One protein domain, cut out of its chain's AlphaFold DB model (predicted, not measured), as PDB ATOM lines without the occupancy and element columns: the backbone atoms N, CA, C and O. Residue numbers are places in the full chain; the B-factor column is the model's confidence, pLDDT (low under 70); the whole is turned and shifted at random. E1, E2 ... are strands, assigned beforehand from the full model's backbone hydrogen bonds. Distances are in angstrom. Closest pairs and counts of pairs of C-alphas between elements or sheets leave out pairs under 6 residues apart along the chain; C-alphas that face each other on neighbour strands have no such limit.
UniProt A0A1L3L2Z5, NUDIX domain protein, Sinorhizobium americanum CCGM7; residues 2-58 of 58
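Overview. This is residues 2 to 58 of the 58 residues of the protein "NUDIX domain protein" of Sinorhizobium americanum CCGM7 (UniProt A0A1L3L2Z5). With little regular structure, this is a long, loose model built along one nearly straight line, E1 running on into E2 at 12 degrees, with E3 folded back beside E2 as a hairpin, E4 beside E1, and the unnamed stretches of residues 26 to 40 and 45 to 58 looping out to opposite sides of that line. Residues 2 to 7 stick out at one end. Of 57 printed residues, 16 are in named elements, class all strand: E1, E2, E3, E4 along the chain, in antiparallel sheets E1 - E4 and E2 - E3. It is only just loose, close to extended, with radius of gyration of the C-alphas 14.9 A and spans 56 by 27 by 19 A.

Along the chain. E1, residues 10 to 13, begins at C-alpha 10 (29.968, 20.297, 221.896) and measures 10.2 A. E4, residues 41 to 44, measures 10.8 A and ends at C-alpha 44 (32.419, 16.885, 221.938). E2, residues 16 to 19, measures 9.9 A; E3, residues 22 to 25, 10.1 A.

Arrangement. E1 and E4 are antiparallel at 164 degrees, with N 11 and O 43 within hydrogen-bond range at 2.8 A. Hairpin E2 and E3 is antiparallel at 147 degrees, with N 24 and O 17 at 2.8 A.

Size, cuts and confidence. The C-alphas farthest apart, Val 2 and Asp 20, are 56.6 A apart. The printed part has no cut. Link E3 to E4 is long. Residues 2 and 51 to 58 are under pLDDT 70.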
ATOM      1  N   VAL A   2      37.876  28.566 198.782       69.19
ATOM      2  CA  VAL A   2      36.561  28.123 199.269       69.19
ATOM      3  C   VAL A   2      36.749  27.748 200.731       69.19
ATOM      4  O   VAL A   2      37.500  26.817 201.017       69.19
ATOM      5  N   ASP A   3      36.124  28.492 201.639       71.75
ATOM      6  CA  ASP A   3      36.072  28.118 203.049       71.75
ATOM      7  C   ASP A   3      35.304  26.802 203.185       71.75
ATOM      8  O   ASP A   3      34.151  26.689 202.762       71.75
ATOM      9  N   ILE A   4      35.956  25.791 203.756       75.19
ATOM     10  CA  ILE A   4      35.304  24.533 204.115       75.19
ATOM     11  C   ILE A   4      34.754  24.720 205.533       75.19
ATOM     12  O   ILE A   4      35.543  24.854 206.471       75.19
ATOM     13  N   PRO A   5      33.426  24.740 205.732       70.50
ATOM     14  CA  PRO A   5      32.861  24.914 207.059       70.50
ATOM     15  C   PRO A   5      33.131  23.670 207.915       70.50
ATOM     16  O   PRO A   5      32.558  22.606 207.679       70.50
ATOM     17  N   ILE A   6      33.967  23.810 208.945       76.25
ATOM     18  CA  ILE A   6      34.110  22.797 209.997       76.25
ATOM     19  C   ILE A   6      32.996  23.026 211.021       76.25
ATOM     20  O   ILE A   6      32.920  24.081 211.650       76.25
ATOM     21  N   ARG A   7      32.113  22.037 211.192       73.94
ATOM     22  CA  ARG A   7      31.048  22.064 212.205       73.94
ATOM     23  C   ARG A   7      31.499  21.254 213.414       73.94
ATOM     24  O   ARG A   7      31.593  20.035 213.334       73.94
ATOM     25  N   CYS A   8      31.751  21.933 214.529       72.31
ATOM     26  CA  CYS A   8      32.057  21.292 215.804       72.31
ATOM     27  C   CYS A   8      30.812  21.306 216.692       72.31
ATOM     28  O   CYS A   8      30.237  22.364 216.946       72.31
ATOM     29  N   PHE A   9      30.412  20.135 217.180       80.62
ATOM     30  CA  PHE A   9      29.324  19.991 218.139       80.62
ATOM     31  C   PHE A   9      29.912  19.690 219.517       80.62
ATOM     32  O   PHE A   9      30.737  18.789 219.661       80.62
ATOM     33  N   ALA A  10      29.498  20.453 220.526       83.06
ATOM     34  CA  ALA A  10      29.968  20.297 221.896       83.06
ATOM     35  C   ALA A  10      28.808  20.413 222.886       83.06
ATOM     36  O   ALA A  10      27.819  21.103 222.634       83.06
ATOM     37  N   VAL A  11      28.958  19.750 224.029       85.19
ATOM     38  CA  VAL A  11      28.073  19.859 225.189       85.19
ATOM     39  C   VAL A  11      28.874  20.417 226.353       85.19
ATOM     40  O   VAL A  11      30.022  20.036 226.577       85.19
ATOM     41  N   SER A  12      28.236  21.306 227.105       88.06
ATOM     42  CA  SER A  12      28.751  21.873 228.342       88.06
ATOM     43  C   SER A  12      27.699  21.690 229.432       88.06
ATOM     44  O   SER A  12      26.541  22.048 229.226       88.06
ATOM     45  N   ALA A  13      28.091  21.144 230.579       88.94
ATOM     46  CA  ALA A  13      27.216  20.889 231.714       88.94
ATOM     47  C   ALA A  13      27.783  21.524 232.987       88.94
ATOM     48  O   ALA A  13      28.983  21.457 233.255       88.94
ATOM     49  N   VAL A  14      26.897  22.112 233.791       92.12
ATOM     50  CA  VAL A  14      27.211  22.627 235.127       92.12
ATOM     51  C   VAL A  14      26.525  21.716 236.132       92.12
ATOM     52  O   VAL A  14      25.301  21.595 236.127       92.12
ATOM     53  N   LEU A  15      27.317  21.042 236.960       92.69
ATOM     54  CA  LEU A  15      26.801  20.206 238.036       92.69
ATOM     55  C   LEU A  15      26.825  21.010 239.327       92.69
ATOM     56  O   LEU A  15      27.884  21.476 239.747       92.69
ATOM     57  N   LEU A  16      25.645  21.142 239.927       93.62
ATOM     58  CA  LEU A  16      25.430  21.810 241.199       93.62
ATOM     59  C   LEU A  16      25.161  20.771 242.281       93.62
ATOM     60  O   LEU A  16      24.391  19.830 242.075       93.62
ATOM     61  N   ARG A  17      25.771  20.971 243.441       94.44
ATOM     62  CA  ARG A  17      25.494  20.216 244.658       94.44
ATOM     63  C   ARG A  17      25.181  21.209 245.765       94.44
ATOM     64  O   ARG A  17      25.947  22.138 245.962       94.44
ATOM     65  N   VAL A  18      24.075  21.012 246.477       95.94
ATOM     66  CA  VAL A  18      23.739  21.843 247.640       95.94
ATOM     67  C   VAL A  18      24.128  21.089 248.907       95.94
ATOM     68  O   VAL A  18      23.650  19.972 249.113       95.94
ATOM     69  N   ILE A  19      24.997  21.677 249.729       94.94
ATOM     70  CA  ILE A  19      25.398  21.163 251.047       94.94
ATOM     71  C   ILE A  19      25.246  22.298 252.052       94.94
ATOM     72  O   ILE A  19      25.715  23.400 251.801       94.94
ATOM     73  N   ASP A  20      24.558  22.037 253.164       94.31
ATOM     74  CA  ASP A  20      24.351  23.004 254.254       94.31
ATOM     75  C   ASP A  20      23.797  24.371 253.802       94.31
ATOM     76  O   ASP A  20      24.069  25.405 254.400       94.31
ATOM     77  N   GLY A  21      22.981  24.373 252.740       95.00
ATOM     78  CA  GLY A  21      22.393  25.586 252.160       95.00
ATOM     79  C   GLY A  21      23.283  26.310 251.146       95.00
ATOM     80  O   GLY A  21      22.796  27.206 250.462       95.00
ATOM     81  N   GLU A  22      24.532  25.879 250.976       95.56
ATOM     82  CA  GLU A  22      25.485  26.441 250.023       95.56
ATOM     83  C   GLU A  22      25.509  25.640 248.719       95.56
ATOM     84  O   GLU A  22      25.458  24.406 248.716       95.56
ATOM     85  N   ALA A  23      25.591  26.343 247.587       95.19
ATOM     86  CA  ALA A  23      25.678  25.733 246.266       95.19
ATOM     87  C   ALA A  23      27.139  25.591 245.821       95.19
ATOM     88  O   ALA A  23      27.841  26.571 245.585       95.19
ATOM     89  N   GLU A  24      27.577  24.354 245.631       95.50
ATOM     90  CA  GLU A  24      28.889  24.006 245.106       95.50
ATOM     91  C   GLU A  24      28.804  23.620 243.626       95.50
ATOM     92  O   GLU A  24      27.853  22.966 243.189       95.50
ATOM     93  N   VAL A  25      29.834  23.977 242.857       94.44
ATOM     94  CA  VAL A  25      29.944  23.658 241.428       94.44
ATOM     95  C   VAL A  25      31.079  22.665 241.209       94.44
ATOM     96  O   VAL A  25      32.201  22.889 241.663       94.44
ATOM     97  N   LEU A  26      30.827  21.600 240.447       94.25
ATOM     98  CA  LEU A  26      31.898  20.715 239.992       94.25
ATOM     99  C   LEU A  26      32.651  21.342 238.811       94.25
ATOM    100  O   LEU A  26      32.097  21.499 237.719       94.25
ATOM    101  N   LEU A  27      33.930  21.642 239.028       93.62
ATOM    102  CA  LEU A  27      34.868  22.094 238.001       93.62
ATOM    103  C   LEU A  27      35.917  21.016 237.717       93.62
ATOM    104  O   LEU A  27      36.354  20.301 238.618       93.62
ATOM    105  N   LEU A  28      36.341  20.926 236.459       92.25
ATOM    106  CA  LEU A  28      37.402  20.040 235.994       92.25
ATOM    107  C   LEU A  28      38.615  20.853 235.539       92.25
ATOM    108  O   LEU A  28      38.489  21.988 235.073       92.25
ATOM    109  N   ARG A  29      39.801  20.252 235.649       92.56
ATOM    110  CA  ARG A  29      41.049  20.824 235.137       92.56
ATOM    111  C   ARG A  29      41.295  20.314 233.719       92.56
ATOM    112  O   ARG A  29      41.328  19.107 233.492       92.56
ATOM    113  N   ARG A  30      41.477  21.222 232.761       90.19
ATOM    114  CA  ARG A  30      41.683  20.873 231.347       90.19
ATOM    115  C   ARG A  30      43.052  20.234 231.117       90.19
ATOM    116  O   ARG A  30      44.051  20.709 231.652       90.19
ATOM    117  N   ASN A  31      43.104  19.207 230.269       89.50
ATOM    118  CA  ASN A  31      44.329  18.449 229.970       89.50
ATOM    119  C   ASN A  31      44.753  18.459 228.487       89.50
ATOM    120  O   ASN A  31      45.825  17.953 228.181       89.50
ATOM    121  N   HIS A  32      43.949  19.028 227.581       82.19
ATOM    122  CA  HIS A  32      44.187  18.944 226.132       82.19
ATOM    123  C   HIS A  32      44.437  20.314 225.485       82.19
ATOM    124  O   HIS A  32      45.523  20.590 224.990       82.19
ATOM    125  N   THR A  33      43.445  21.206 225.513       85.12
ATOM    126  CA  THR A  33      43.579  22.605 225.073       85.12
ATOM    127  C   THR A  33      43.345  23.519 226.264       85.12
ATOM    128  O   THR A  33      42.518  23.182 227.112       85.12
ATOM    129  N   LEU A  34      44.045  24.658 226.344       85.00
ATOM    130  CA  LEU A  34      44.061  25.515 227.545       85.00
ATOM    131  C   LEU A  34      44.403  24.691 228.800       85.00
ATOM    132  O   LEU A  34      43.633  24.623 229.756       85.00
ATOM    133  N   VAL A  35      45.512  23.952 228.720       91.06
ATOM    134  CA  VAL A  35      45.936  22.994 229.746       91.06
ATOM    135  C   VAL A  35      46.098  23.702 231.081       91.06
ATOM    136  O   VAL A  35      46.743  24.742 231.165       91.06
ATOM    137  N   GLY A  36      45.533  23.115 232.131       89.44
ATOM    138  CA  GLY A  36      45.572  23.722 233.447       89.44
ATOM    139  C   GLY A  36      44.657  24.935 233.570       89.44
ATOM    140  O   GLY A  36      44.884  25.748 234.446       89.44
ATOM    141  N   GLU A  37      43.619  25.083 232.758       93.88
ATOM    142  CA  GLU A  37      42.519  25.989 233.091       93.88
ATOM    143  C   GLU A  37      41.389  25.214 233.764       93.88
ATOM    144  O   GLU A  37      41.210  24.011 233.542       93.88
ATOM    145  N   TRP A  38      40.648  25.896 234.633       93.62
ATOM    146  CA  TRP A  38      39.419  25.349 235.198       93.62
ATOM    147  C   TRP A  38      38.277  25.536 234.204       93.62
ATOM    148  O   TRP A  38      38.131  26.601 233.609       93.62
ATOM    149  N   CYS A  39      37.446  24.514 234.034       91.00
ATOM    150  CA  CYS A  39      36.207  24.641 233.283       91.00
ATOM    151  C   CYS A  39      35.098  23.785 233.885       91.00
ATOM    152  O   CYS A  39      35.337  22.828 234.622       91.00
ATOM    153  N   GLN A  40      33.865  24.117 233.525       90.81
ATOM    154  CA  GLN A  40      32.733  23.222 233.681       90.81
ATOM    155  C   GLN A  40      32.950  21.925 232.889       90.81
ATOM    156  O   GLN A  40      33.844  21.820 232.045       90.81
ATOM    157  N   ILE A  41      32.104  20.932 233.135       89.44
ATOM    158  CA  ILE A  41      32.137  19.680 232.385       89.44
ATOM    159  C   ILE A  41      31.868  19.974 230.906       89.44
ATOM    160  O   ILE A  41      30.817  20.509 230.561       89.44
ATOM    161  N   ALA A  42      32.808  19.622 230.031       86.69
ATOM    162  CA  ALA A  42      32.718  19.897 228.603       86.69
ATOM    163  C   ALA A  42      33.215  18.709 227.772       86.69
ATOM    164  O   ALA A  42      34.188  18.053 228.138       86.69
ATOM    165  N   GLY A  43      32.574  18.458 226.631       83.81
ATOM    166  CA  GLY A  43      32.989  17.419 225.688       83.81
ATOM    167  C   GLY A  43      32.376  17.594 224.300       83.81
ATOM    168  O   GLY A  43      31.370  18.283 224.144       83.81
ATOM    169  N   GLY A  44      32.988  16.969 223.290       83.50
ATOM    170  CA  GLY A  44      32.419  16.885 221.938       83.50
ATOM    171  C   GLY A  44      31.135  16.049 221.888       83.50
ATOM    172  O   GLY A  44      30.717  15.481 222.895       83.50
ATOM    173  N   ILE A  45      30.494  15.969 220.729       78.88
ATOM    174  CA  ILE A  45      29.461  14.965 220.439       78.88
ATOM    175  C   ILE A  45      30.029  14.079 219.332       78.88
ATOM    176  O   ILE A  45      30.332  14.608 218.264       78.88
ATOM    177  N   GLU A  46      30.182  12.770 219.572       77.56
ATOM    178  CA  GLU A  46      30.583  11.854 218.498       77.56
ATOM    179  C   GLU A  46      29.392  11.503 217.597       77.56
ATOM    180  O   GLU A  46      28.218  11.658 217.955       77.56
ATOM    181  N   GLU A  47      29.701  10.984 216.411       74.00
ATOM    182  CA  GLU A  47      28.706  10.521 215.453       74.00
ATOM    183  C   GLU A  47      27.766   9.466 216.068       74.00
ATOM    184  O   GLU A  47      28.190   8.489 216.684       74.00
ATOM    185  N   GLY A  48      26.455   9.685 215.923       73.75
ATOM    186  CA  GLY A  48      25.420   8.812 216.486       73.75
ATOM    187  C   GLY A  48      25.089   9.056 217.965       73.75
ATOM    188  O   GLY A  48      24.132   8.463 218.475       73.75
ATOM    189  N   GLU A  49      25.799   9.950 218.662       70.31
ATOM    190  CA  GLU A  49      25.511  10.278 220.060       70.31
ATOM    191  C   GLU A  49      24.427  11.361 220.207       70.31
ATOM    192  O   GLU A  49      24.395  12.368 219.502       70.31
ATOM    193  N   LYS A  50      23.529  11.186 221.187       71.44
ATOM    194  CA  LYS A  50      22.576  12.228 221.609       71.44
ATOM    195  C   LYS A  50      23.150  12.999 222.793       71.44
ATOM    196  O   LYS A  50      23.533  12.381 223.787       71.44
ATOM    197  N   ALA A  51      23.087  14.330 222.744       63.84
ATOM    198  CA  ALA A  51      23.618  15.222 223.782       63.84
ATOM    199  C   ALA A  51      23.175  14.854 225.215       63.84
ATOM    200  O   ALA A  51      23.990  14.860 226.130       63.84
ATOM    201  N   GLY A  52      21.913  14.454 225.414       62.06
ATOM    202  CA  GLY A  52      21.381  14.093 226.738       62.06
ATOM    203  C   GLY A  52      21.796  12.715 227.278       62.06
ATOM    204  O   GLY A  52      21.532  12.423 228.439       62.06
ATOM    205  N   ARG A  53      22.418  11.848 226.464       57.75
ATOM    206  CA  ARG A  53      22.871  10.507 226.890       57.75
ATOM    207  C   ARG A  53      24.351  10.478 227.272       57.75
ATOM    208  O   ARG A  53      24.787   9.507 227.894       57.75
ATOM    209  N   ARG A  54      25.122  11.520 226.936       59.66
ATOM    210  CA  ARG A  54      26.528  11.602 227.333       59.66
ATOM    211  C   ARG A  54      26.630  11.751 228.847       59.66
ATOM    212  O   ARG A  54      26.273  12.776 229.420       59.66
ATOM    213  N   ARG A  55      27.157  10.712 229.492       50.16
ATOM    214  CA  ARG A  55      27.768  10.834 230.814       50.16
ATOM    215  C   ARG A  55      29.148  11.444 230.620       50.16
ATOM    216  O   ARG A  55      29.874  11.023 229.726       50.16
ATOM    217  N   CYS A  56      29.502  12.411 231.458       48.38
ATOM    218  CA  CYS A  56      30.876  12.882 231.538       48.38
ATOM    219  C   CYS A  56      31.763  11.686 231.907       48.38
ATOM    220  O   CYS A  56      31.631  11.143 233.005       48.38
ATOM    221  N   ALA A  57      32.585  11.218 230.968       49.81
ATOM    222  CA  ALA A  57      33.611  10.232 231.270       49.81
ATOM    223  C   ALA A  57      34.664  10.884 232.181       49.81
ATOM    224  O   ALA A  57      34.892  12.092 232.082       49.81
ATOM    225  N   ARG A  58      35.196  10.082 233.110       40.94
ATOM    226  CA  ARG A  58      36.177  10.475 234.132       40.94
ATOM    227  C   ARG A  58      37.428  11.110 233.543       40.94
ATOM    228  O   ARG A  58      37.894  10.599 232.503       40.94
TER     229      ARG A  58